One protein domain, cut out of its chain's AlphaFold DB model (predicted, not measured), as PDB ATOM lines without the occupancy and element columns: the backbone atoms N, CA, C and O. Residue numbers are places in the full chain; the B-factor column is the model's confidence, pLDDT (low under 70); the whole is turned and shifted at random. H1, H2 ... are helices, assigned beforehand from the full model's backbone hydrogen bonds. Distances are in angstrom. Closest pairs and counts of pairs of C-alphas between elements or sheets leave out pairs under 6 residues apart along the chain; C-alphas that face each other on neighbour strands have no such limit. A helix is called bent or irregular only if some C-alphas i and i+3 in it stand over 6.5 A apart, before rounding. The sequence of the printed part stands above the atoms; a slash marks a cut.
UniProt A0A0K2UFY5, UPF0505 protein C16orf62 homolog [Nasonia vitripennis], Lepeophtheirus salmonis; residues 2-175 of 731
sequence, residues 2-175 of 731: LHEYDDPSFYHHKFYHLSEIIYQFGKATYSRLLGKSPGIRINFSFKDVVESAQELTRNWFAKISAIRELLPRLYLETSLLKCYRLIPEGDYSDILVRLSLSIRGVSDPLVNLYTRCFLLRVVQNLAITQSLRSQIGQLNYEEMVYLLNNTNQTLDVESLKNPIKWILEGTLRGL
ATOM      1  N   LEU A   2     -11.989 -44.881 -26.722       85.62
ATOM      2  CA  LEU A   2     -12.357 -46.187 -26.130       85.62
ATOM      3  C   LEU A   2     -13.681 -46.778 -26.654       85.62
ATOM      4  O   LEU A   2     -13.972 -47.928 -26.379       85.62
ATOM      5  N   HIS A   3     -14.470 -46.003 -27.402       81.12
ATOM      6  CA  HIS A   3     -15.746 -46.445 -27.974       81.12
ATOM      7  C   HIS A   3     -15.626 -47.425 -29.141       81.12
ATOM      8  O   HIS A   3     -16.586 -48.123 -29.430       81.12
ATOM      9  N   GLU A   4     -14.485 -47.439 -29.827       75.94
ATOM     10  CA  GLU A   4     -14.321 -48.136 -31.102       75.94
ATOM     11  C   GLU A   4     -12.976 -48.852 -31.127       75.94
ATOM     12  O   GLU A   4     -11.971 -48.342 -30.601       75.94
ATOM     13  N   TYR A   5     -12.953 -50.018 -31.759       80.19
ATOM     14  CA  TYR A   5     -11.756 -50.793 -32.035       80.19
ATOM     15  C   TYR A   5     -11.916 -51.525 -33.364       80.19
ATOM     16  O   TYR A   5     -12.955 -52.124 -33.615       80.19
ATOM     17  N   ASP A   6     -10.880 -51.458 -34.202       71.75
ATOM     18  CA  ASP A   6     -10.850 -52.177 -35.482       71.75
ATOM     19  C   ASP A   6     -10.502 -53.658 -35.274       71.75
ATOM     20  O   ASP A   6     -10.980 -54.525 -35.999       71.75
ATOM     21  N   ASP A   7      -9.695 -53.949 -34.247       79.25
ATOM     22  CA  ASP A   7      -9.275 -55.294 -33.858       79.25
ATOM     23  C   ASP A   7      -9.544 -55.520 -32.352       79.25
ATOM     24  O   ASP A   7      -8.921 -54.849 -31.512       79.25
ATOM     25  N   PRO A   8     -10.459 -56.446 -31.984       79.56
ATOM     26  CA  PRO A   8     -10.747 -56.794 -30.590       79.56
ATOM     27  C   PRO A   8      -9.500 -57.250 -29.824       79.56
ATOM     28  O   PRO A   8      -9.350 -56.943 -28.637       79.56
ATOM     29  N   SER A   9      -8.571 -57.931 -30.502       75.25
ATOM     30  CA  SER A   9      -7.357 -58.461 -29.883       75.25
ATOM     31  C   SER A   9      -6.422 -57.339 -29.426       75.25
ATOM     32  O   SER A   9      -5.795 -57.458 -28.379       75.25
ATOM     33  N   PHE A  10      -6.392 -56.194 -30.118       82.50
ATOM     34  CA  PHE A  10      -5.549 -55.046 -29.763       82.50
ATOM     35  C   PHE A  10      -6.199 -54.099 -28.740       82.50
ATOM     36  O   PHE A  10      -5.535 -53.225 -28.165       82.50
ATOM     37  N   TYR A  11      -7.495 -54.269 -28.458       87.88
ATOM     38  CA  TYR A  11      -8.239 -53.362 -27.583       87.88
ATOM     39  C   TYR A  11      -7.623 -53.246 -26.181       87.88
ATOM     40  O   TYR A  11      -7.582 -52.156 -25.607       87.88
ATOM     41  N   HIS A  12      -7.054 -54.330 -25.650       86.00
ATOM     42  CA  HIS A  12      -6.420 -54.336 -24.331       86.00
ATOM     43  C   HIS A  12      -5.221 -53.373 -24.225       86.00
ATOM     44  O   HIS A  12      -5.069 -52.697 -23.203       86.00
ATOM     45  N   HIS A  13      -4.401 -53.248 -25.277       86.56
ATOM     46  CA  HIS A  13      -3.289 -52.291 -25.327       86.56
ATOM     47  C   HIS A  13      -3.806 -50.851 -25.332       86.56
ATOM     48  O   HIS A  13      -3.351 -50.006 -24.553       86.56
ATOM     49  N   LYS A  14      -4.813 -50.581 -26.171       89.06
ATOM     50  CA  LYS A  14      -5.472 -49.272 -26.262       89.06
ATOM     51  C   LYS A  14      -6.097 -48.869 -24.925       89.06
ATOM     52  O   LYS A  14      -5.891 -47.746 -24.457       89.06
ATOM     53  N   PHE A  15      -6.810 -49.796 -24.287       91.25
ATOM     54  CA  PHE A  15      -7.390 -49.610 -22.963       91.25
ATOM     55  C   PHE A  15      -6.319 -49.297 -21.917       91.25
ATOM     56  O   PHE A  15      -6.481 -48.344 -21.156       91.25
ATOM     57  N   TYR A  16      -5.218 -50.051 -21.884       90.50
ATOM     58  CA  TYR A  16      -4.159 -49.854 -20.895       90.50
ATOM     59  C   TYR A  16      -3.588 -48.428 -20.936       90.50
ATOM     60  O   TYR A  16      -3.577 -47.742 -19.913       90.50
ATOM     61  N   HIS A  17      -3.200 -47.936 -22.118       90.38
ATOM     62  CA  HIS A  17      -2.624 -46.594 -22.250       90.38
ATOM     63  C   HIS A  17      -3.621 -45.481 -21.913       90.38
ATOM     64  O   HIS A  17      -3.296 -44.560 -21.161       90.38
ATOM     65  N   LEU A  18      -4.846 -45.559 -22.439       92.81
ATOM     66  CA  LEU A  18      -5.850 -44.515 -22.223       92.81
ATOM     67  C   LEU A  18      -6.362 -44.499 -20.782       92.81
ATOM     68  O   LEU A  18      -6.503 -43.427 -20.194       92.81
ATOM     69  N   SER A  19      -6.595 -45.674 -20.192       92.62
ATOM     70  CA  SER A  19      -7.022 -45.774 -18.795       92.62
ATOM     71  C   SER A  19      -5.953 -45.255 -17.832       92.62
ATOM     72  O   SER A  19      -6.307 -44.635 -16.831       92.62
ATOM     73  N   GLU A  20      -4.662 -45.420 -18.141       94.00
ATOM     74  CA  GLU A  20      -3.581 -44.853 -17.332       94.00
ATOM     75  C   GLU A  20      -3.577 -43.324 -17.374       94.00
ATOM     76  O   GLU A  20      -3.513 -42.684 -16.326       94.00
ATOM     77  N   ILE A  21      -3.723 -42.723 -18.558       95.31
ATOM     78  CA  ILE A  21      -3.802 -41.260 -18.699       95.31
ATOM     79  C   ILE A  21      -4.982 -40.709 -17.888       95.31
ATOM     80  O   ILE A  21      -4.823 -39.758 -17.120       95.31
ATOM     81  N   ILE A  22      -6.155 -41.340 -18.008       95.31
ATOM     82  CA  ILE A  22      -7.366 -40.949 -17.273       95.31
ATOM     83  C   ILE A  22      -7.163 -41.115 -15.758       95.31
ATOM     84  O   ILE A  22      -7.546 -40.253 -14.968       95.31
ATOM     85  N   TYR A  23      -6.513 -42.197 -15.332       94.44
ATOM     86  CA  TYR A  23      -6.202 -42.438 -13.925       94.44
ATOM     87  C   TYR A  23      -5.239 -41.386 -13.347       94.44
ATOM     88  O   TYR A  23      -5.462 -40.878 -12.242       94.44
ATOM     89  N   GLN A  24      -4.199 -41.006 -14.095       94.94
ATOM     90  CA  GLN A  24      -3.265 -39.948 -13.698       94.94
ATOM     91  C   GLN A  24      -3.935 -38.571 -13.669       94.94
ATOM     92  O   GLN A  24      -3.698 -37.799 -12.737       94.94
ATOM     93  N   PHE A  25      -4.828 -38.286 -14.621       95.75
ATOM     94  CA  PHE A  25      -5.673 -37.092 -14.589       95.75
ATOM     95  C   PHE A  25      -6.478 -37.011 -13.284       95.75
ATOM     96  O   PHE A  25      -6.471 -35.969 -12.616       95.75
ATOM     97  N   GLY A  26      -7.102 -38.116 -12.869       94.75
ATOM     98  CA  GLY A  26      -7.851 -38.177 -11.617       94.75
ATOM     99  C   GLY A  26      -6.979 -37.899 -10.387       94.75
ATOM    100  O   GLY A  26      -7.330 -37.078  -9.534       94.75
ATOM    101  N   LYS A  27      -5.782 -38.500 -10.332       93.88
ATOM    102  CA  LYS A  27      -4.791 -38.250  -9.269       93.88
ATOM    103  C   LYS A  27      -4.328 -36.796  -9.217       93.88
ATOM    104  O   LYS A  27      -4.304 -36.211  -8.135       93.88
ATOM    105  N   ALA A  28      -3.962 -36.214 -10.356       94.88
ATOM    106  CA  ALA A  28      -3.498 -34.831 -10.435       94.88
ATOM    107  C   ALA A  28      -4.597 -33.847 -10.006       94.88
ATOM    108  O   ALA A  28      -4.333 -32.905  -9.254       94.88
ATOM    109  N   THR A  29      -5.838 -34.105 -10.424       94.12
ATOM    110  CA  THR A  29      -7.008 -33.304 -10.044       94.12
ATOM    111  C   THR A  29      -7.260 -33.381  -8.541       94.12
ATOM    112  O   THR A  29      -7.389 -32.340  -7.898       94.12
ATOM    113  N   TYR A  30      -7.230 -34.583  -7.958       92.25
ATOM    114  CA  TYR A  30      -7.351 -34.770  -6.510       92.25
ATOM    115  C   TYR A  30      -6.270 -34.005  -5.735       92.25
ATOM    116  O   TYR A  30      -6.593 -33.248  -4.821       92.25
ATOM    117  N   SER A  31      -4.997 -34.144  -6.121       91.00
ATOM    118  CA  SER A  31      -3.883 -33.448  -5.462       91.00
ATOM    119  C   SER A  31      -4.019 -31.927  -5.549       91.00
ATOM    120  O   SER A  31      -3.746 -31.222  -4.578       91.00
ATOM    121  N   ARG A  32      -4.486 -31.406  -6.690       91.69
ATOM    122  CA  ARG A  32      -4.704 -29.969  -6.890       91.69
ATOM    123  C   ARG A  32      -5.868 -29.432  -6.058       91.69
ATOM    124  O   ARG A  32      -5.754 -28.331  -5.526       91.69
ATOM    125  N   LEU A  33      -6.968 -30.181  -5.959       90.62
ATOM    126  CA  LEU A  33      -8.120 -29.815  -5.129       90.62
ATOM    127  C   LEU A  33      -7.759 -29.862  -3.643       90.62
ATOM    128  O   LEU A  33      -8.029 -28.905  -2.924       90.62
ATOM    129  N   LEU A  34      -7.061 -30.912  -3.203       88.56
ATOM    130  CA  LEU A  34      -6.583 -31.029  -1.825       88.56
ATOM    131  C   LEU A  34      -5.591 -29.910  -1.466       88.56
ATOM    132  O   LEU A  34      -5.670 -29.341  -0.382       88.56
ATOM    133  N   GLY A  35      -4.708 -29.531  -2.396       87.25
ATOM    134  CA  GLY A  35      -3.749 -28.437  -2.214       87.25
ATOM    135  C   GLY A  35      -4.381 -27.055  -1.993       87.25
ATOM    136  O   GLY A  35      -3.686 -26.135  -1.570       87.25
ATOM    137  N   LYS A  36      -5.690 -26.889  -2.239       87.44
ATOM    138  CA  LYS A  36      -6.434 -25.669  -1.880       87.44
ATOM    139  C   LYS A  36      -6.738 -25.560  -0.387       87.44
ATOM    140  O   LYS A  36      -7.127 -24.488   0.062       87.44
ATOM    141  N   SER A  37      -6.553 -26.633   0.374       86.06
ATOM    142  CA  SER A  37      -6.684 -26.657   1.830       86.06
ATOM    143  C   SER A  37      -5.307 -26.911   2.468       86.06
ATOM    144  O   SER A  37      -4.987 -28.046   2.832       86.06
ATOM    145  N   PRO A  38      -4.441 -25.881   2.550       75.44
ATOM    146  CA  PRO A  38      -3.093 -26.025   3.094       75.44
ATOM    147  C   PRO A  38      -3.142 -26.424   4.576       75.44
ATOM    148  O   PRO A  38      -3.855 -25.815   5.364       75.44
ATOM    149  N   GLY A  39      -2.371 -27.450   4.953       73.38
ATOM    150  CA  GLY A  39      -2.278 -27.944   6.337       73.38
ATOM    151  C   GLY A  39      -3.000 -29.268   6.617       73.38
ATOM    152  O   GLY A  39      -2.807 -29.842   7.690       73.38
ATOM    153  N   ILE A  40      -3.764 -29.803   5.658       77.06
ATOM    154  CA  ILE A  40      -4.402 -31.121   5.783       77.06
ATOM    155  C   ILE A  40      -3.347 -32.249   5.792       77.06
ATOM    156  O   ILE A  40      -2.530 -32.363   4.878       77.06
ATOM    157  N   ARG A  41      -3.378 -33.103   6.829       67.88
ATOM    158  CA  ARG A  41      -2.499 -34.281   7.011       67.88
ATOM    159  C   ARG A  41      -3.101 -35.569   6.422       67.88
ATOM    160  O   ARG A  41      -4.210 -35.588   5.893       67.88
ATOM    161  N   ILE A  42      -2.376 -36.683   6.561       64.75
ATOM    162  CA  ILE A  42      -2.898 -38.044   6.358       64.75
ATOM    163  C   ILE A  42      -4.025 -38.291   7.389       64.75
ATOM    164  O   ILE A  42      -3.829 -38.012   8.566       64.75
ATOM    165  N   ASN A  43      -5.176 -38.821   6.947       70.31
ATOM    166  CA  ASN A  43      -6.392 -39.115   7.745       70.31
ATOM    167  C   ASN A  43      -7.286 -37.925   8.150       70.31
ATOM    168  O   ASN A  43      -7.694 -37.811   9.298       70.31
ATOM    169  N   PHE A  44      -7.666 -37.095   7.178       84.88
ATOM    170  CA  PHE A  44      -8.668 -36.031   7.338       84.88
ATOM    171  C   PHE A  44     -10.083 -36.448   6.886       84.88
ATOM    172  O   PHE A  44     -10.232 -37.409   6.110       84.88
ATOM    173  N   SER A  45     -11.094 -35.698   7.335       82.50
ATOM    174  CA  SER A  45     -12.507 -35.780   6.933       82.50
ATOM    175  C   SER A  45     -12.911 -34.586   6.057       82.50
ATOM    176  O   SER A  45     -12.227 -33.567   6.046       82.50
ATOM    177  N   PHE A  46     -14.047 -34.659   5.350       83.38
ATOM    178  CA  PHE A  46     -14.554 -33.544   4.531       83.38
ATOM    179  C   PHE A  46     -14.713 -32.245   5.341       83.38
ATOM    180  O   PHE A  46     -14.557 -31.159   4.796       83.38
ATOM    181  N   LYS A  47     -14.965 -32.348   6.655       84.88
ATOM    182  CA  LYS A  47     -15.078 -31.199   7.568       84.88
ATOM    183  C   LYS A  47     -13.790 -30.379   7.681       84.88
ATOM    184  O   LYS A  47     -13.861 -29.194   7.975       84.88
ATOM    185  N   ASP A  48     -12.639 -30.998   7.428       84.50
ATOM    186  CA  ASP A  48     -11.324 -30.349   7.494       84.50
ATOM    187  C   ASP A  48     -10.959 -29.642   6.174       84.50
ATOM    188  O   ASP A  48      -9.928 -28.975   6.080       84.50
ATOM    189  N   VAL A  49     -11.785 -29.806   5.133       87.25
ATOM    190  CA  VAL A  49     -11.587 -29.234   3.797       87.25
ATOM    191  C   VAL A  49     -12.249 -27.864   3.723       87.25
ATOM    192  O   VAL A  49     -13.426 -27.722   4.046       87.25
ATOM    193  N   VAL A  50     -11.513 -26.859   3.240       89.81
ATOM    194  CA  VAL A  50     -12.014 -25.483   3.088       89.81
ATOM    195  C   VAL A  50     -13.199 -25.454   2.115       89.81
ATOM    196  O   VAL A  50     -13.138 -26.081   1.057       89.81
ATOM    197  N   GLU A  51     -14.242 -24.680   2.426       87.88
ATOM    198  CA  GLU A  51     -15.483 -24.592   1.634       87.88
ATOM    199  C   GLU A  51     -15.235 -24.331   0.143       87.88
ATOM    200  O   GLU A  51     -15.819 -24.999  -0.706       87.88
ATOM    201  N   SER A  52     -14.284 -23.453  -0.195       89.44
ATOM    202  CA  SER A  52     -13.918 -23.173  -1.591       89.44
ATOM    203  C   SER A  52     -13.423 -24.414  -2.350       89.44
ATOM    204  O   SER A  52     -13.705 -24.578  -3.537       89.44
ATOM    205  N   ALA A  53     -12.711 -25.326  -1.683       89.25
ATOM    206  CA  ALA A  53     -12.273 -26.589  -2.270       89.25
ATOM    207  C   ALA A  53     -13.435 -27.591  -2.395       89.25
ATOM    208  O   ALA A  53     -13.492 -28.336  -3.379       89.25
ATOM    209  N   GLN A  54     -14.386 -27.575  -1.454       91.38
ATOM    210  CA  GLN A  54     -15.610 -28.380  -1.532       91.38
ATOM    211  C   GLN A  54     -16.492 -27.935  -2.710       91.38
ATOM    212  O   GLN A  54     -16.897 -28.762  -3.526       91.38
ATOM    213  N   GLU A  55     -16.723 -26.629  -2.869       90.94
ATOM    214  CA  GLU A  55     -17.476 -26.061  -3.996       90.94
ATOM    215  C   GLU A  55     -16.818 -26.362  -5.343       90.94
ATOM    216  O   GLU A  55     -17.488 -26.783  -6.285       90.94
ATOM    217  N   LEU A  56     -15.490 -26.217  -5.447       92.69
ATOM    218  CA  LEU A  56     -14.756 -26.596  -6.656       92.69
ATOM    219  C   LEU A  56     -14.923 -28.085  -6.977       92.69
ATOM    220  O   LEU A  56     -15.078 -28.441  -8.146       92.69
ATOM    221  N   THR A  57     -14.925 -28.943  -5.957       92.94
ATOM    222  CA  THR A  57     -15.157 -30.381  -6.125       92.94
ATOM    223  C   THR A  57     -16.575 -30.658  -6.633       92.94
ATOM    224  O   THR A  57     -16.734 -31.388  -7.612       92.94
ATOM    225  N   ARG A  58     -17.602 -30.009  -6.067       92.31
ATOM    226  CA  ARG A  58     -18.988 -30.093  -6.570       92.31
ATOM    227  C   ARG A  58     -19.102 -29.604  -8.015       92.31
ATOM    228  O   ARG A  58     -19.733 -30.263  -8.835       92.31
ATOM    229  N   ASN A  59     -18.424 -28.508  -8.359       93.69
ATOM    230  CA  ASN A  59     -18.396 -27.970  -9.720       93.69
ATOM    231  C   ASN A  59     -17.771 -28.950 -10.728       93.69
ATOM    232  O   ASN A  59     -18.238 -29.033 -11.864       93.69
ATOM    233  N   TRP A  60     -16.743 -29.711 -10.334       94.75
ATOM    234  CA  TRP A  60     -16.193 -30.785 -11.169       94.75
ATOM    235  C   TRP A  60     -17.226 -31.886 -11.433       94.75
ATOM    236  O   TRP A  60     -17.440 -32.244 -12.591       94.75
ATOM    237  N   PHE A  61     -17.912 -32.373 -10.397       93.69
ATOM    238  CA  PHE A  61     -18.946 -33.401 -10.557       93.69
ATOM    239  C   PHE A  61     -20.174 -32.906 -11.334       93.69
ATOM    240  O   PHE A  61     -20.718 -33.659 -12.141       93.69
ATOM    241  N   ALA A  62     -20.562 -31.635 -11.182       92.62
ATOM    242  CA  ALA A  62     -21.628 -31.018 -11.973       92.62
ATOM    243  C   ALA A  62     -21.262 -30.956 -13.466       92.62
ATOM    244  O   ALA A  62     -22.068 -31.315 -14.324       92.62
ATOM    245  N   LYS A  63     -20.017 -30.574 -13.784       95.12
ATOM    246  CA  LYS A  63     -19.510 -30.560 -15.167       95.12
ATOM    247  C   LYS A  63     -19.450 -31.956 -15.779       95.12
ATOM    248  O   LYS A  63     -19.803 -32.110 -16.942       95.12
ATOM    249  N   ILE A  64     -19.033 -32.961 -15.011       94.06
ATOM    250  CA  ILE A  64     -19.005 -34.354 -15.481       94.06
ATOM    251  C   ILE A  64     -20.423 -34.878 -15.702       94.06
ATOM    252  O   ILE A  64     -20.698 -35.475 -16.738       94.06
ATOM    253  N   SER A  65     -21.347 -34.592 -14.784       90.44
ATOM    254  CA  SER A  65     -22.760 -34.968 -14.922       90.44
ATOM    255  C   SER A  65     -23.416 -34.365 -16.171       90.44
ATOM    256  O   SER A  65     -24.299 -34.988 -16.753       90.44
ATOM    257  N   ALA A  66     -22.960 -33.187 -16.619       94.25
ATOM    258  CA  ALA A  66     -23.447 -32.524 -17.832       94.25
ATOM    259  C   ALA A  66     -22.958 -33.169 -19.148       94.25
ATOM    260  O   ALA A  66     -23.460 -32.823 -20.222       94.25
ATOM    261  N   ILE A  67     -21.997 -34.101 -19.097       94.94
ATOM    262  CA  ILE A  67     -21.542 -34.847 -20.274       94.94
ATOM    263  C   ILE A  67     -22.673 -35.773 -20.741       94.94
ATOM    264  O   ILE A  67     -23.175 -36.606 -19.982       94.94
ATOM    265  N   ARG A  68     -23.079 -35.614 -22.009       92.56
ATOM    266  CA  ARG A  68     -24.177 -36.383 -22.618       92.56
ATOM    267  C   ARG A  68     -23.786 -37.828 -22.923       92.56
ATOM    268  O   ARG A  68     -24.600 -38.727 -22.748       92.56
ATOM    269  N   GLU A  69     -22.552 -38.044 -23.367       91.19
ATOM    270  CA  GLU A  69     -22.030 -39.371 -23.695       91.19
ATOM    271  C   GLU A  69     -21.739 -40.179 -22.423       91.19
ATOM    272  O   GLU A  69     -21.045 -39.716 -21.516       91.19
ATOM    273  N   LEU A  70     -22.248 -41.413 -22.366       92.75
ATOM    274  CA  LEU A  70     -22.156 -42.253 -21.171       92.75
ATOM    275  C   LEU A  70     -20.714 -42.665 -20.850       92.75
ATOM    276  O   LEU A  70     -20.283 -42.515 -19.709       92.75
ATOM    277  N   LEU A  71     -19.966 -43.187 -21.826       93.12
ATOM    278  CA  LEU A  71     -18.649 -43.780 -21.572       93.12
ATOM    279  C   LEU A  71     -17.623 -42.744 -21.079       93.12
ATOM    280  O   LEU A  71     -17.014 -42.988 -20.034       93.12
ATOM    281  N   PRO A  72     -17.441 -41.570 -21.724       93.44
ATOM    282  CA  PRO A  72     -16.511 -40.561 -21.221       93.44
ATOM    283  C   PRO A  72     -16.908 -40.071 -19.828       93.44
ATOM    284  O   PRO A  72     -16.038 -39.885 -18.975       93.44
ATOM    285  N   ARG A  73     -18.217 -39.925 -19.575       95.06
ATOM    286  CA  ARG A  73     -18.742 -39.568 -18.254       95.06
ATOM    287  C   ARG A  73     -18.352 -40.602 -17.201       95.06
ATOM    288  O   ARG A  73     -17.793 -40.216 -16.180       95.06
ATOM    289  N   LEU A  74     -18.569 -41.892 -17.471       95.31
ATOM    290  CA  LEU A  74     -18.212 -42.984 -16.558       95.31
ATOM    291  C   LEU A  74     -16.715 -42.993 -16.239       95.31
ATOM    292  O   LEU A  74     -16.352 -43.042 -15.067       95.31
ATOM    293  N   TYR A  75     -15.840 -42.910 -17.246       96.00
ATOM    294  CA  TYR A  75     -14.389 -42.915 -17.025       96.00
ATOM    295  C   TYR A  75     -13.916 -41.694 -16.227       96.00
ATOM    296  O   TYR A  75     -13.107 -41.841 -15.307       96.00
ATOM    297  N   LEU A  76     -14.423 -40.498 -16.540       95.56
ATOM    298  CA  LEU A  76     -14.053 -39.274 -15.828       95.56
ATOM    299  C   LEU A  76     -14.554 -39.287 -14.383       95.56
ATOM    300  O   LEU A  76     -13.766 -39.035 -13.470       95.56
ATOM    301  N   GLU A  77     -15.817 -39.642 -14.160       95.31
ATOM    302  CA  GLU A  77     -16.393 -39.752 -12.818       95.31
ATOM    303  C   GLU A  77     -15.657 -40.805 -11.983       95.31
ATOM    304  O   GLU A  77     -15.232 -40.525 -10.862       95.31
ATOM    305  N   THR A  78     -15.398 -41.977 -12.573       95.81
ATOM    306  CA  THR A  78     -14.629 -43.056 -11.942       95.81
ATOM    307  C   THR A  78     -13.226 -42.583 -11.565       95.81
ATOM    308  O   THR A  78     -12.778 -42.822 -10.446       95.81
ATOM    309  N   SER A  79     -12.532 -41.846 -12.439       96.25
ATOM    310  CA  SER A  79     -11.186 -41.324 -12.151       96.25
ATOM    311  C   SER A  79     -11.146 -40.348 -10.969       96.25
ATOM    312  O   SER A  79     -10.142 -40.276 -10.256       96.25
ATOM    313  N   LEU A  80     -12.249 -39.631 -10.728       94.94
ATOM    314  CA  LEU A  80     -12.393 -38.664  -9.641       94.94
ATOM    315  C   LEU A  80     -13.049 -39.247  -8.390       94.94
ATOM    316  O   LEU A  80     -13.321 -38.493  -7.457       94.94
ATOM    317  N   LEU A  81     -13.233 -40.570  -8.296       94.25
ATOM    318  CA  LEU A  81     -13.850 -41.194  -7.121       94.25
ATOM    319  C   LEU A  81     -13.182 -40.782  -5.803       94.25
ATOM    320  O   LEU A  81     -13.853 -40.544  -4.805       94.25
ATOM    321  N   LYS A  82     -11.855 -40.613  -5.800       91.19
ATOM    322  CA  LYS A  82     -11.108 -40.177  -4.611       91.19
ATOM    323  C   LYS A  82     -11.492 -38.765  -4.136       91.19
ATOM    324  O   LYS A  82     -11.341 -38.459  -2.953       91.19
ATOM    325  N   CYS A  83     -11.989 -37.913  -5.033       92.00
ATOM    326  CA  CYS A  83     -12.433 -36.555  -4.724       92.00
ATOM    327  C   CYS A  83     -13.735 -36.523  -3.915       92.00
ATOM    328  O   CYS A  83     -13.953 -35.540  -3.218       92.00
ATOM    329  N   TYR A  84     -14.546 -37.591  -3.907       91.31
ATOM    330  CA  TYR A  84     -15.731 -37.663  -3.038       91.31
ATOM    331  C   TYR A  84     -15.384 -37.558  -1.549       91.31
ATOM    332  O   TYR A  84     -16.184 -37.060  -0.770       91.31
ATOM    333  N   ARG A  85     -14.150 -37.906  -1.152       88.81
ATOM    334  CA  ARG A  85     -13.649 -37.678   0.215       88.81
ATOM    335  C   ARG A  85     -13.645 -36.198   0.630       88.81
ATOM    336  O   ARG A  85     -13.588 -35.909   1.821       88.81
ATOM    337  N   LEU A  86     -13.632 -35.272  -0.331       89.19
ATOM    338  CA  LEU A  86     -13.545 -33.833  -0.076       89.19
ATOM    339  C   LEU A  86     -14.908 -33.189   0.208       89.19
ATOM    340  O   LEU A  86     -14.933 -32.013   0.554       89.19
ATOM    341  N   ILE A  87     -16.018 -33.915   0.044       90.62
ATOM    342  CA  ILE A  87     -17.376 -33.367   0.134       90.62
ATOM    343  C   ILE A  87     -18.268 -34.203   1.071       90.62
ATOM    344  O   ILE A  87     -18.021 -35.399   1.234       90.62
ATOM    345  N   PRO A  88     -19.293 -33.599   1.704       82.38
ATOM    346  CA  PRO A  88     -20.205 -34.306   2.606       82.38
ATOM    347  C   PRO A  88     -21.086 -35.346   1.902       82.38
ATOM    348  O   PRO A  88     -21.461 -36.335   2.522       82.38
ATOM    349  N   GLU A  89     -21.398 -35.159   0.616       78.81
ATOM    350  CA  GLU A  89     -22.269 -36.045  -0.171       78.81
ATOM    351  C   GLU A  89     -21.557 -37.330  -0.660       78.81
ATOM    352  O   GLU A  89     -22.078 -38.066  -1.496       78.81
ATOM    353  N   GLY A  90     -20.340 -37.596  -0.179       74.19
ATOM    354  CA  GLY A  90     -19.455 -38.663  -0.648       74.19
ATOM    355  C   GLY A  90     -19.690 -40.042  -0.027       74.19
ATOM    356  O   GLY A  90     -18.716 -40.661   0.408       74.19
ATOM    357  N   ASP A  91     -20.930 -40.541   0.017       83.94
ATOM    358  CA  ASP A  91     -21.164 -41.941   0.405       83.94
ATOM    359  C   ASP A  91     -20.739 -42.889  -0.725       83.94
ATOM    360  O   ASP A  91     -21.398 -43.031  -1.757       83.94
ATOM    361  N   TYR A  92     -19.597 -43.550  -0.525       89.69
ATOM    362  CA  TYR A  92     -19.048 -44.485  -1.498       89.69
ATOM    363  C   TYR A  92     -19.989 -45.654  -1.800       89.69
ATOM    364  O   TYR A  92     -19.906 -46.181  -2.907       89.69
ATOM    365  N   SER A  93     -20.857 -46.071  -0.873       89.00
ATOM    366  CA  SER A  93     -21.741 -47.219  -1.094       89.00
ATOM    367  C   SER A  93     -22.672 -46.976  -2.284       89.00
ATOM    368  O   SER A  93     -22.576 -47.655  -3.310       89.00
ATOM    369  N   ASP A  94     -23.495 -45.934  -2.198       91.00
ATOM    370  CA  ASP A  94     -24.490 -45.615  -3.224       91.00
ATOM    371  C   ASP A  94     -23.836 -45.201  -4.544       91.00
ATOM    372  O   ASP A  94     -24.281 -45.587  -5.628       91.00
ATOM    373  N   ILE A  95     -22.728 -44.456  -4.468       92.69
ATOM    374  CA  ILE A  95     -21.992 -43.995  -5.649       92.69
ATOM    375  C   ILE A  95     -21.432 -45.182  -6.434       92.69
ATOM    376  O   ILE A  95     -21.580 -45.224  -7.658       92.69
ATOM    377  N   LEU A  96     -20.790 -46.139  -5.757       94.25
ATOM    378  CA  LEU A  96     -20.164 -47.288  -6.410       94.25
ATOM    379  C   LEU A  96     -21.201 -48.273  -6.953       94.25
ATOM    380  O   LEU A  96     -21.004 -48.795  -8.053       94.25
ATOM    381  N   VAL A  97     -22.317 -48.481  -6.246       94.56
ATOM    382  CA  VAL A  97     -23.445 -49.277  -6.758       94.56
ATOM    383  C   VAL A  97     -24.025 -48.615  -8.007       94.56
ATOM    384  O   VAL A  97     -24.112 -49.257  -9.056       94.56
ATOM    385  N   ARG A  98     -24.326 -47.310  -7.956       94.88
ATOM    386  CA  ARG A  98     -24.838 -46.557  -9.112       94.88
ATOM    387  C   ARG A  98     -23.890 -46.631 -10.306       94.88
ATOM    388  O   ARG A  98     -24.356 -46.869 -11.418       94.88
ATOM    389  N   LEU A  99     -22.582 -46.438 -10.111       95.50
ATOM    390  CA  LEU A  99     -21.602 -46.525 -11.201       95.50
ATOM    391  C   LEU A  99     -21.542 -47.937 -11.791       95.50
ATOM    392  O   LEU A  99     -21.579 -48.077 -13.010       95.50
ATOM    393  N   SER A 100     -21.534 -48.972 -10.947       95.12
ATOM    394  CA  SER A 100     -21.525 -50.376 -11.388       95.12
ATOM    395  C   SER A 100     -22.752 -50.719 -12.242       95.12
ATOM    396  O   SER A 100     -22.623 -51.388 -13.267       95.12
ATOM    397  N   LEU A 101     -23.929 -50.215 -11.857       95.19
ATOM    398  CA  LEU A 101     -25.178 -50.385 -12.605       95.19
ATOM    399  C   LEU A 101     -25.229 -49.513 -13.866       95.19
ATOM    400  O   LEU A 101     -25.767 -49.933 -14.883       95.19
ATOM    401  N   SER A 102     -24.634 -48.319 -13.838       94.75
ATOM    402  CA  SER A 102     -24.594 -47.414 -14.997       94.75
ATOM    403  C   SER A 102     -23.754 -47.978 -16.145       94.75
ATOM    404  O   SER A 102     -24.033 -47.681 -17.306       94.75
ATOM    405  N   ILE A 103     -22.764 -48.828 -15.845       95.94
ATOM    406  CA  ILE A 103     -21.967 -49.527 -16.864       95.94
ATOM    407  C   ILE A 103     -22.837 -50.464 -17.719       95.94
ATOM    408  O   ILE A 103     -22.508 -50.670 -18.883       95.94
ATOM    409  N   ARG A 104     -23.995 -50.947 -17.232       92.69
ATOM    410  CA  ARG A 104     -24.960 -51.717 -18.050       92.69
ATOM    411  C   ARG A 104     -25.364 -50.994 -19.338       92.69
ATOM    412  O   ARG A 104     -25.671 -51.646 -20.325       92.69
ATOM    413  N   GLY A 105     -25.355 -49.658 -19.336       90.75
ATOM    414  CA  GLY A 105     -25.683 -48.856 -20.517       90.75
ATOM    415  C   GLY A 105     -24.619 -48.877 -21.622       90.75
ATOM    416  O   GLY A 105     -24.848 -48.302 -22.683       90.75
ATOM    417  N   VAL A 106     -23.455 -49.496 -21.397       92.00
ATOM    418  CA  VAL A 106     -22.427 -49.701 -22.427       92.00
ATOM    419  C   VAL A 106     -22.800 -50.933 -23.251       92.00
ATOM    420  O   VAL A 106     -22.758 -52.049 -22.740       92.00
ATOM    421  N   SER A 107     -23.161 -50.709 -24.517       86.19
ATOM    422  CA  SER A 107     -23.704 -51.731 -25.418       86.19
ATOM    423  C   SER A 107     -22.678 -52.747 -25.919       86.19
ATOM    424  O   SER A 107     -23.029 -53.904 -26.117       86.19
ATOM    425  N   ASP A 108     -21.433 -52.323 -26.155       89.25
ATOM    426  CA  ASP A 108     -20.360 -53.222 -26.587       89.25
ATOM    427  C   ASP A 108     -19.860 -54.055 -25.389       89.25
ATOM    428  O   ASP A 108     -19.415 -53.463 -24.396       89.25
ATOM    429  N   PRO A 109     -19.913 -55.399 -25.445       89.44
ATOM    430  CA  PRO A 109     -19.569 -56.250 -24.314       89.44
ATOM    431  C   PRO A 109     -18.103 -56.143 -23.896       89.44
ATOM    432  O   PRO A 109     -17.807 -56.105 -22.703       89.44
ATOM    433  N   LEU A 110     -17.175 -56.043 -24.850       90.25
ATOM    434  CA  LEU A 110     -15.748 -55.949 -24.556       90.25
ATOM    435  C   LEU A 110     -15.431 -54.618 -23.862       90.25
ATOM    436  O   LEU A 110     -14.783 -54.587 -22.810       90.25
ATOM    437  N   VAL A 111     -15.949 -53.509 -24.396       92.19
ATOM    438  CA  VAL A 111     -15.823 -52.174 -23.794       92.19
ATOM    439  C   VAL A 111     -16.474 -52.152 -22.410       92.19
ATOM    440  O   VAL A 111     -15.894 -51.586 -21.479       92.19
ATOM    441  N   ASN A 112     -17.633 -52.793 -22.243       93.62
ATOM    442  CA  ASN A 112     -18.332 -52.916 -20.963       93.62
ATOM    443  C   ASN A 112     -17.441 -53.592 -19.910       93.62
ATOM    444  O   ASN A 112     -17.172 -53.003 -18.859       93.62
ATOM    445  N   LEU A 113     -16.896 -54.769 -20.230       93.25
ATOM    446  CA  LEU A 113     -16.014 -55.527 -19.342       93.25
ATOM    447  C   LEU A 113     -14.778 -54.715 -18.925       93.25
ATOM    448  O   LEU A 113     -14.481 -54.591 -17.736       93.25
ATOM    449  N   TYR A 114     -14.097 -54.074 -19.874       94.25
ATOM    450  CA  TYR A 114     -12.939 -53.228 -19.566       94.25
ATOM    451  C   TYR A 114     -13.304 -51.966 -18.769       94.25
ATOM    452  O   TYR A 114     -12.515 -51.506 -17.934       94.25
ATOM    453  N   THR A 115     -14.508 -51.420 -18.955       95.19
ATOM    454  CA  THR A 115     -15.022 -50.319 -18.124       95.19
ATOM    455  C   THR A 115     -15.193 -50.775 -16.671       95.19
ATOM    456  O   THR A 115     -14.780 -50.058 -15.753       95.19
ATOM    457  N   ARG A 116     -15.689 -52.001 -16.442       95.38
ATOM    458  CA  ARG A 116     -15.749 -52.614 -15.100       95.38
ATOM    459  C   ARG A 116     -14.359 -52.826 -14.511       95.38
ATOM    460  O   ARG A 116     -14.139 -52.481 -13.350       95.38
ATOM    461  N   CYS A 117     -13.394 -53.302 -15.302       94.38
ATOM    462  CA  CYS A 117     -12.003 -53.426 -14.851       94.38
ATOM    463  C   CYS A 117     -11.431 -52.081 -14.383       94.38
ATOM    464  O   CYS A 117     -10.751 -52.026 -13.356       94.38
ATOM    465  N   PHE A 118     -11.714 -50.989 -15.103       95.00
ATOM    466  CA  PHE A 118     -11.277 -49.651 -14.702       95.00
ATOM    467  C   PHE A 118     -11.914 -49.207 -13.381       95.00
ATOM    468  O   PHE A 118     -11.199 -48.741 -12.491       95.00
ATOM    469  N   LEU A 119     -13.227 -49.408 -13.222       94.81
ATOM    470  CA  LEU A 119     -13.928 -49.126 -11.969       94.81
ATOM    471  C   LEU A 119     -13.299 -49.888 -10.800       94.81
ATOM    472  O   LEU A 119     -12.874 -49.268  -9.825       94.81
ATOM    473  N   LEU A 120     -13.151 -51.209 -10.924       93.19
ATOM    474  CA  LEU A 120     -12.569 -52.054  -9.879       93.19
ATOM    475  C   LEU A 120     -11.124 -51.653  -9.553       93.19
ATOM    476  O   LEU A 120     -10.752 -51.593  -8.380       93.19
ATOM    477  N   ARG A 121     -10.323 -51.286 -10.560       91.50
ATOM    478  CA  ARG A 121      -8.965 -50.757 -10.361       91.50
ATOM    479  C   ARG A 121      -8.965 -49.483  -9.515       91.50
ATOM    480  O   ARG A 121      -8.101 -49.324  -8.647       91.50
ATOM    481  N   VAL A 122      -9.886 -48.551  -9.761       91.38
ATOM    482  CA  VAL A 122      -9.961 -47.320  -8.960       91.38
ATOM    483  C   VAL A 122     -10.468 -47.620  -7.552       91.38
ATOM    484  O   VAL A 122      -9.847 -47.163  -6.593       91.38
ATOM    485  N   VAL A 123     -11.509 -48.448  -7.416       90.62
ATOM    486  CA  VAL A 123     -12.094 -48.869  -6.129       90.62
ATOM    487  C   VAL A 123     -11.050 -49.486  -5.199       90.62
ATOM    488  O   VAL A 123     -11.010 -49.166  -4.010       90.62
ATOM    489  N   GLN A 124     -10.139 -50.299  -5.735       85.31
ATOM    490  CA  GLN A 124      -9.044 -50.898  -4.963       85.31
ATOM    491  C   GLN A 124      -8.099 -49.866  -4.334       85.31
ATOM    492  O   GLN A 124      -7.508 -50.130  -3.292       85.31
ATOM    493  N   ASN A 125      -7.975 -48.680  -4.935       86.44
ATOM    494  CA  ASN A 125      -7.127 -47.597  -4.439       86.44
ATOM    495  C   ASN A 125      -7.875 -46.615  -3.517       86.44
ATOM    496  O   ASN A 125      -7.291 -45.614  -3.083       86.44
ATOM    497  N   LEU A 126      -9.157 -46.862  -3.228       87.56
ATOM    498  CA  LEU A 126      -9.957 -46.053  -2.311       87.56
ATOM    499  C   LEU A 126      -9.800 -46.526  -0.860       87.56
ATOM    500  O   LEU A 126      -9.698 -47.719  -0.551       87.56
ATOM    501  N   ALA A 127      -9.846 -45.560   0.055       84.62
ATOM    502  CA  ALA A 127      -9.836 -45.791   1.497       84.62
ATOM    503  C   ALA A 127     -11.243 -46.165   2.009       84.62
ATOM    504  O   ALA A 127     -11.836 -45.424   2.784       84.62
ATOM    505  N   ILE A 128     -11.784 -47.289   1.531       86.25
ATOM    506  CA  ILE A 128     -13.097 -47.840   1.917       86.25
ATOM    507  C   ILE A 128     -12.964 -49.113   2.771       86.25
ATOM    508  O   ILE A 128     -11.865 -49.652   2.932       86.25
ATOM    509  N   THR A 129     -14.068 -49.591   3.349       86.94
ATOM    510  CA  THR A 129     -14.088 -50.846   4.115       86.94
ATOM    511  C   THR A 129     -13.894 -52.054   3.205       86.94
ATOM    512  O   THR A 129     -14.178 -52.022   2.005       86.94
ATOM    513  N   GLN A 130     -13.406 -53.148   3.788       82.56
ATOM    514  CA  GLN A 130     -13.166 -54.371   3.035       82.56
ATOM    515  C   GLN A 130     -14.459 -55.050   2.566       82.56
ATOM    516  O   GLN A 130     -14.510 -55.554   1.445       82.56
ATOM    517  N   SER A 131     -15.513 -54.994   3.382       83.69
ATOM    518  CA  SER A 131     -16.842 -55.492   3.019       83.69
ATOM    519  C   SER A 131     -17.388 -54.793   1.776       83.69
ATOM    520  O   SER A 131     -17.836 -55.464   0.851       83.69
ATOM    521  N   LEU A 132     -17.266 -53.461   1.701       87.06
ATOM    522  CA  LEU A 132     -17.739 -52.699   0.548       87.06
ATOM    523  C   LEU A 132     -16.942 -53.033  -0.721       87.06
ATOM    524  O   LEU A 132     -17.532 -53.178  -1.788       87.06
ATOM    525  N   ARG A 133     -15.613 -53.212  -0.630       88.19
ATOM    526  CA  ARG A 133     -14.803 -53.652  -1.789       88.19
ATOM    527  C   ARG A 133     -15.289 -54.985  -2.346       88.19
ATOM    528  O   ARG A 133     -15.494 -55.092  -3.551       88.19
ATOM    529  N   SER A 134     -15.475 -55.967  -1.464       84.50
ATOM    530  CA  SER A 134     -15.936 -57.307  -1.829       84.50
ATOM    531  C   SER A 134     -17.339 -57.266  -2.443       84.50
ATOM    532  O   SER A 134     -17.541 -57.819  -3.521       84.50
ATOM    533  N   GLN A 135     -18.268 -56.504  -1.852       87.88
ATOM    534  CA  GLN A 135     -19.626 -56.316  -2.377       87.88
ATOM    535  C   GLN A 135     -19.638 -55.698  -3.784       87.88
ATOM    536  O   GLN A 135     -20.351 -56.176  -4.663       87.88
ATOM    537  N   ILE A 136     -18.838 -54.653  -4.029       91.06
ATOM    538  CA  ILE A 136     -18.747 -54.017  -5.355       91.06
ATOM    539  C   ILE A 136     -18.066 -54.938  -6.372       91.06
ATOM    540  O   ILE A 136     -18.464 -54.960  -7.540       91.06
ATOM    541  N   GLY A 137     -17.066 -55.712  -5.942       90.00
ATOM    542  CA  GLY A 137     -16.474 -56.775  -6.748       90.00
ATOM    543  C   GLY A 137     -17.528 -57.792  -7.182       90.00
ATOM    544  O   GLY A 137     -17.692 -58.023  -8.378       90.00
ATOM    545  N   GLN A 138     -18.278 -58.339  -6.222       89.19
ATOM    546  CA  GLN A 138     -19.324 -59.332  -6.463       89.19
ATOM    547  C   GLN A 138     -20.422 -58.798  -7.392       89.19
ATOM    548  O   GLN A 138     -20.777 -59.475  -8.352       89.19
ATOM    549  N   LEU A 139     -20.884 -57.562  -7.181       91.50
ATOM    550  CA  LEU A 139     -21.856 -56.924  -8.069       91.50
ATOM    551  C   LEU A 139     -21.336 -56.871  -9.512       91.50
ATOM    552  O   LEU A 139     -22.027 -57.271 -10.436       91.50
ATOM    553  N   ASN A 140     -20.097 -56.417  -9.729       93.19
ATOM    554  CA  ASN A 140     -19.537 -56.350 -11.083       93.19
ATOM    555  C   ASN A 140     -19.277 -57.731 -11.701       93.19
ATOM    556  O   ASN A 140     -19.275 -57.840 -12.927       93.19
ATOM    557  N   TYR A 141     -19.074 -58.763 -10.881       91.94
ATOM    558  CA  TYR A 141     -19.002 -60.147 -11.336       91.94
ATOM    559  C   TYR A 141     -20.361 -60.660 -11.820       91.94
ATOM    560  O   TYR A 141     -20.462 -61.120 -12.952       91.94
ATOM    561  N   GLU A 142     -21.409 -60.530 -11.004       90.50
ATOM    562  CA  GLU A 142     -22.777 -60.952 -11.348       90.50
ATOM    563  C   GLU A 142     -23.263 -60.259 -12.625       90.50
ATOM    564  O   GLU A 142     -23.841 -60.875 -13.517       90.50
ATOM    565  N   GLU A 143     -22.932 -58.979 -12.757       91.81
ATOM    566  CA  GLU A 143     -23.207 -58.185 -13.942       91.81
ATOM    567  C   GLU A 143     -22.446 -58.621 -15.197       91.81
ATOM    568  O   GLU A 143     -22.980 -58.553 -16.303       91.81
ATOM    569  N   MET A 144     -21.186 -59.028 -15.043       91.62
ATOM    570  CA  MET A 144     -20.400 -59.595 -16.137       91.62
ATOM    571  C   MET A 144     -21.003 -60.924 -16.591       91.62
ATOM    572  O   MET A 144     -21.122 -61.136 -17.794       91.62
ATOM    573  N   VAL A 145     -21.397 -61.795 -15.657       88.25
ATOM    574  CA  VAL A 145     -22.065 -63.063 -15.983       88.25
ATOM    575  C   VAL A 145     -23.373 -62.777 -16.721       88.25
ATOM    576  O   VAL A 145     -23.578 -63.285 -17.815       88.25
ATOM    577  N   TYR A 146     -24.205 -61.868 -16.206       87.75
ATOM    578  CA  TYR A 146     -25.439 -61.461 -16.879       87.75
ATOM    579  C   TYR A 146     -25.200 -60.923 -18.299       87.75
ATOM    580  O   TYR A 146     -25.972 -61.222 -19.210       87.75
ATOM    581  N   LEU A 147     -24.141 -60.133 -18.498       88.25
ATOM    582  CA  LEU A 147     -23.761 -59.635 -19.817       88.25
ATOM    583  C   LEU A 147     -23.404 -60.796 -20.753       88.25
ATOM    584  O   LEU A 147     -24.017 -60.906 -21.807       88.25
ATOM    585  N   LEU A 148     -22.478 -61.673 -20.356       84.25
ATOM    586  CA  LEU A 148     -22.026 -62.802 -21.181       84.25
ATOM    587  C   LEU A 148     -23.179 -63.746 -21.562       84.25
ATOM    588  O   LEU A 148     -23.219 -64.245 -22.685       84.25
ATOM    589  N   ASN A 149     -24.158 -63.919 -20.670       80.06
ATOM    590  CA  ASN A 149     -25.327 -64.771 -20.904       80.06
ATOM    591  C   ASN A 149     -26.272 -64.212 -21.969       80.06
ATOM    592  O   ASN A 149     -26.899 -64.967 -22.703       80.06
ATOM    593  N   ASN A 150     -26.404 -62.887 -22.032       80.75
ATOM    594  CA  ASN A 150     -27.392 -62.224 -22.884       80.75
ATOM    595  C   ASN A 150     -26.785 -61.636 -24.164       80.75
ATOM    596  O   ASN A 150     -27.502 -61.048 -24.978       80.75
ATOM    597  N   THR A 151     -25.470 -61.748 -24.355       77.50
ATOM    598  CA  THR A 151     -24.812 -61.253 -25.561       77.50
ATOM    599  C   THR A 151     -24.903 -62.256 -26.700       77.50
ATOM    600  O   THR A 151     -24.375 -63.360 -26.613       77.50
ATOM    601  N   ASN A 152     -25.494 -61.816 -27.812       69.44
ATOM    602  CA  ASN A 152     -25.513 -62.551 -29.083       69.44
ATOM    603  C   ASN A 152     -24.269 -62.275 -29.951       69.44
ATOM    604  O   ASN A 152     -24.161 -62.788 -31.062       69.44
ATOM    605  N   GLN A 153     -23.368 -61.399 -29.496       73.31
ATOM    606  CA  GLN A 153     -22.145 -61.069 -30.220       73.31
ATOM    607  C   GLN A 153     -21.094 -62.145 -29.965       73.31
ATOM    608  O   GLN A 153     -20.787 -62.453 -28.818       73.31
ATOM    609  N   THR A 154     -20.511 -62.679 -31.036       68.50
ATOM    610  CA  THR A 154     -19.361 -63.580 -30.953       68.50
ATOM    611  C   THR A 154     -18.136 -62.777 -30.537       68.50
ATOM    612  O   THR A 154     -17.602 -61.995 -31.327       68.50
ATOM    613  N   LEU A 155     -17.708 -62.944 -29.290       75.81
ATOM    614  CA  LEU A 155     -16.519 -62.291 -28.759       75.81
ATOM    615  C   LEU A 155     -15.310 -63.206 -28.940       75.81
ATOM    616  O   LEU A 155     -15.388 -64.415 -28.715       75.81
ATOM    617  N   ASP A 156     -14.180 -62.619 -29.327       79.62
ATOM    618  CA  ASP A 156     -12.923 -63.353 -29.385       79.62
ATOM    619  C   ASP A 156     -12.497 -63.776 -27.971       79.62
ATOM    620  O   ASP A 156     -12.364 -62.957 -27.056       79.62
ATOM    621  N   VAL A 157     -12.248 -65.069 -27.797       77.75
ATOM    622  CA  VAL A 157     -11.895 -65.694 -26.520       77.75
ATOM    623  C   VAL A 157     -10.639 -65.078 -25.914       77.75
ATOM    624  O   VAL A 157     -10.550 -64.937 -24.692       77.75
ATOM    625  N   GLU A 158      -9.657 -64.696 -26.733       79.50
ATOM    626  CA  GLU A 158      -8.415 -64.108 -26.228       79.50
ATOM    627  C   GLU A 158      -8.644 -62.734 -25.605       79.50
ATOM    628  O   GLU A 158      -8.112 -62.450 -24.525       79.50
ATOM    629  N   SER A 159      -9.506 -61.930 -26.229       83.12
ATOM    630  CA  SER A 159      -9.911 -60.616 -25.723       83.12
ATOM    631  C   SER A 159     -10.642 -60.691 -24.368       83.12
ATOM    632  O   SER A 159     -10.519 -59.778 -23.549       83.12
ATOM    633  N   LEU A 160     -11.319 -61.812 -24.078       84.62
ATOM    634  CA  LEU A 160     -12.079 -62.036 -22.840       84.62
ATOM    635  C   LEU A 160     -11.233 -62.519 -21.652       84.62
ATOM    636  O   LEU A 160     -11.587 -62.253 -20.499       84.62
ATOM    637  N   LYS A 161     -10.099 -63.195 -21.895       82.69
ATOM    638  CA  LYS A 161      -9.263 -63.804 -20.835       82.69
ATOM    639  C   LYS A 161      -8.872 -62.795 -19.746       82.69
ATOM    640  O   LYS A 161      -9.000 -63.072 -18.555       82.69
ATOM    641  N   ASN A 162      -8.387 -61.622 -20.152       86.50
ATOM    642  CA  ASN A 162      -7.882 -60.594 -19.241       86.50
ATOM    643  C   ASN A 162      -8.976 -59.893 -18.417       86.50
ATOM    644  O   ASN A 162      -8.822 -59.829 -17.194       86.50
ATOM    645  N   PRO A 163     -10.053 -59.354 -19.020       90.50
ATOM    646  CA  PRO A 163     -11.057 -58.639 -18.249       90.50
ATOM    647  C   PRO A 163     -11.811 -59.550 -17.275       90.50
ATOM    648  O   PRO A 163     -11.996 -59.158 -16.123       90.50
ATOM    649  N   ILE A 164     -12.149 -60.784 -17.678       89.81
ATOM    650  CA  ILE A 164     -12.799 -61.766 -16.792       89.81
ATOM    651  C   ILE A 164     -11.918 -62.038 -15.571       89.81
ATOM    652  O   ILE A 164     -12.383 -61.937 -14.435       89.81
ATOM    653  N   LYS A 165     -10.622 -62.292 -15.789       88.25
ATOM    654  CA  LYS A 165      -9.655 -62.482 -14.705       88.25
ATOM    655  C   LYS A 165      -9.604 -61.280 -13.756       88.25
ATOM    656  O   LYS A 165      -9.591 -61.465 -12.545       88.25
ATOM    657  N   TRP A 166      -9.561 -60.055 -14.278       88.56
ATOM    658  CA  TRP A 166      -9.490 -58.845 -13.447       88.56
ATOM    659  C   TRP A 166     -10.757 -58.610 -12.623       88.56
ATOM    660  O   TRP A 166     -10.661 -58.156 -11.482       88.56
ATOM    661  N   ILE A 167     -11.930 -58.899 -13.192       91.50
ATOM    662  CA  ILE A 167     -13.209 -58.768 -12.488       91.50
ATOM    663  C   ILE A 167     -13.314 -59.829 -11.388       91.50
ATOM    664  O   ILE A 167     -13.637 -59.477 -10.255       91.50
ATOM    665  N   LEU A 168     -12.937 -61.077 -11.685       88.88
ATOM    666  CA  LEU A 168     -12.817 -62.158 -10.700       88.88
ATOM    667  C   LEU A 168     -11.844 -61.808  -9.575       88.88
ATOM    668  O   LEU A 168     -12.205 -61.854  -8.408       88.88
ATOM    669  N   GLU A 169     -10.625 -61.367  -9.893       85.38
ATOM    670  CA  GLU A 169      -9.690 -60.905  -8.863       85.38
ATOM    671  C   GLU A 169     -10.292 -59.765  -8.033       85.38
ATOM    672  O   GLU A 169     -10.043 -59.684  -6.834       85.38
ATOM    673  N   GLY A 170     -11.102 -58.899  -8.650       83.62
ATOM    674  CA  GLY A 170     -11.848 -57.838  -7.984       83.62
ATOM    675  C   GLY A 170     -12.742 -58.320  -6.839       83.62
ATOM    676  O   GLY A 170     -12.828 -57.609  -5.839       83.62
ATOM    677  N   THR A 171     -13.343 -59.511  -6.938       84.06
ATOM    678  CA  THR A 171     -14.172 -60.101  -5.865       84.06
ATOM    679  C   THR A 171     -13.325 -60.566  -4.677       84.06
ATOM    680  O   THR A 171     -13.767 -60.498  -3.529       84.06
ATOM    681  N   LEU A 172     -12.075 -60.958  -4.946       83.00
ATOM    682  CA  LEU A 172     -11.132 -61.487  -3.960       83.00
ATOM    683  C   LEU A 172     -10.275 -60.396  -3.294       83.00
ATOM    684  O   LEU A 172      -9.710 -60.605  -2.215       83.00
ATOM    685  N   ARG A 173     -10.123 -59.226  -3.933       75.00
ATOM    686  CA  ARG A 173      -9.154 -58.201  -3.508       75.00
ATOM    687  C   ARG A 173      -9.483 -57.625  -2.130       75.00
ATOM    688  O   ARG A 173     -10.511 -56.985  -1.910       75.00
ATOM    689  N   GLY A 174      -8.512 -57.780  -1.230       65.69
ATOM    690  CA  GLY A 174      -8.509 -57.276   0.142       65.69
ATOM    691  C   GLY A 174      -9.045 -58.267   1.186       65.69
ATOM    692  O   GLY A 174      -9.031 -57.954   2.376       65.69
ATOM    693  N   LEU A 175      -9.485 -59.458   0.770       72.06
ATOM    694  CA  LEU A 175      -9.694 -60.569   1.695       72.06
ATOM    695  C   LEU A 175      -8.335 -61.053   2.197       72.06
ATOM    696  O   LEU A 175      -7.409 -61.263   1.408       72.06
TER     697      LEU A 175
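Overview. This is residues 2 to 175 of the 731 residues of the protein "UPF0505 protein C16orf62 homolog [Nasonia vitripennis]" of Lepeophtheirus salmonis (UniProt A0A0K2UFY5). The domain is an elongated up-and-down bundle of mostly aligned helices, H1, H2, H3, H5, H6, H7 and H8, each running against the one before it in the chain. H6 is in the middle with H1, H3, H5, H7 and H8 packed round it; H2 packs on H3 and the last part of H1, short H4 packs on H1 and H2, and the long link of residues 35 to 50 lies at one end of the long axis. The printed part has 174 residues with eight named helices, H1 to H8 in order, and no named strand; the class is all helix. It is compact, with a radius of gyration of the C-alphas of 16.8 A, and spans 53 by 34 by 23 A.

Arrangement. H1, residues 8 to 34, has a kink of 27 degrees near residue 15. With residues 33 to 34 alone it touches H2, residues 51 to 65, as a hairpin; the closest C-alphas, of Leu 33 and Ala 53, are 6.0 A apart. H3, residues 70 to 79, touches H1 at a steep tilt of 51 degrees, with C-alphas 26 and 79 closest at 4.6 A. H4, residues 81 to 86, touches H1 at a shallow tilt of 9 degrees, C-alphas 30 and 83 being closest at 5.7 A. H5, residues 92 to 105, and H6, residues 109 to 124, are a hairpin; their closest C-alphas, 103 and 112, are 6.4 A apart. H6 and H7, residues 130 to 150, touch at a shallow tilt of 3 degrees, opposite ways, with C-alphas 116 and 140 closest at 6.7 A. H8, residues 157 to 172, touches H7 with C-alphas 137 and 171 closest at 4.1 A. H1 and H5 are apart. Every O i to N i+4 pair is within hydrogen-bond range in H2, H3, H6 and H7; the counts are 21 of 23 in H1, 8 of 10 in H5, 9 of 12 in H8 and 0 of 2 in H4, where 3 of 3 O i to N i+3 pairs are.

Along the chain. H1 begins at C-alpha 8 (-10.747, -56.794, -30.590) and is 38.8 A long. H7 is 30.6 A long. H8, 23.0 A long, ends at C-alpha 172 (-11.132, -61.487, -3.960). H1 and H8 are only just irregular: C-alphas 9 and 12 are 7.0 A apart, and C-alphas 159 and 162 are 6.8 A apart.

Size, cuts and confidence. The two C-alphas farthest apart, of Gly 39 and Asn 152, are 54.7 A apart. The printed part has no cut, and the link from H1 to H2 is long. The mean pLDDT of the printed part is 88.0; residues 41 to 42, 152, 154 and 174 are under 70.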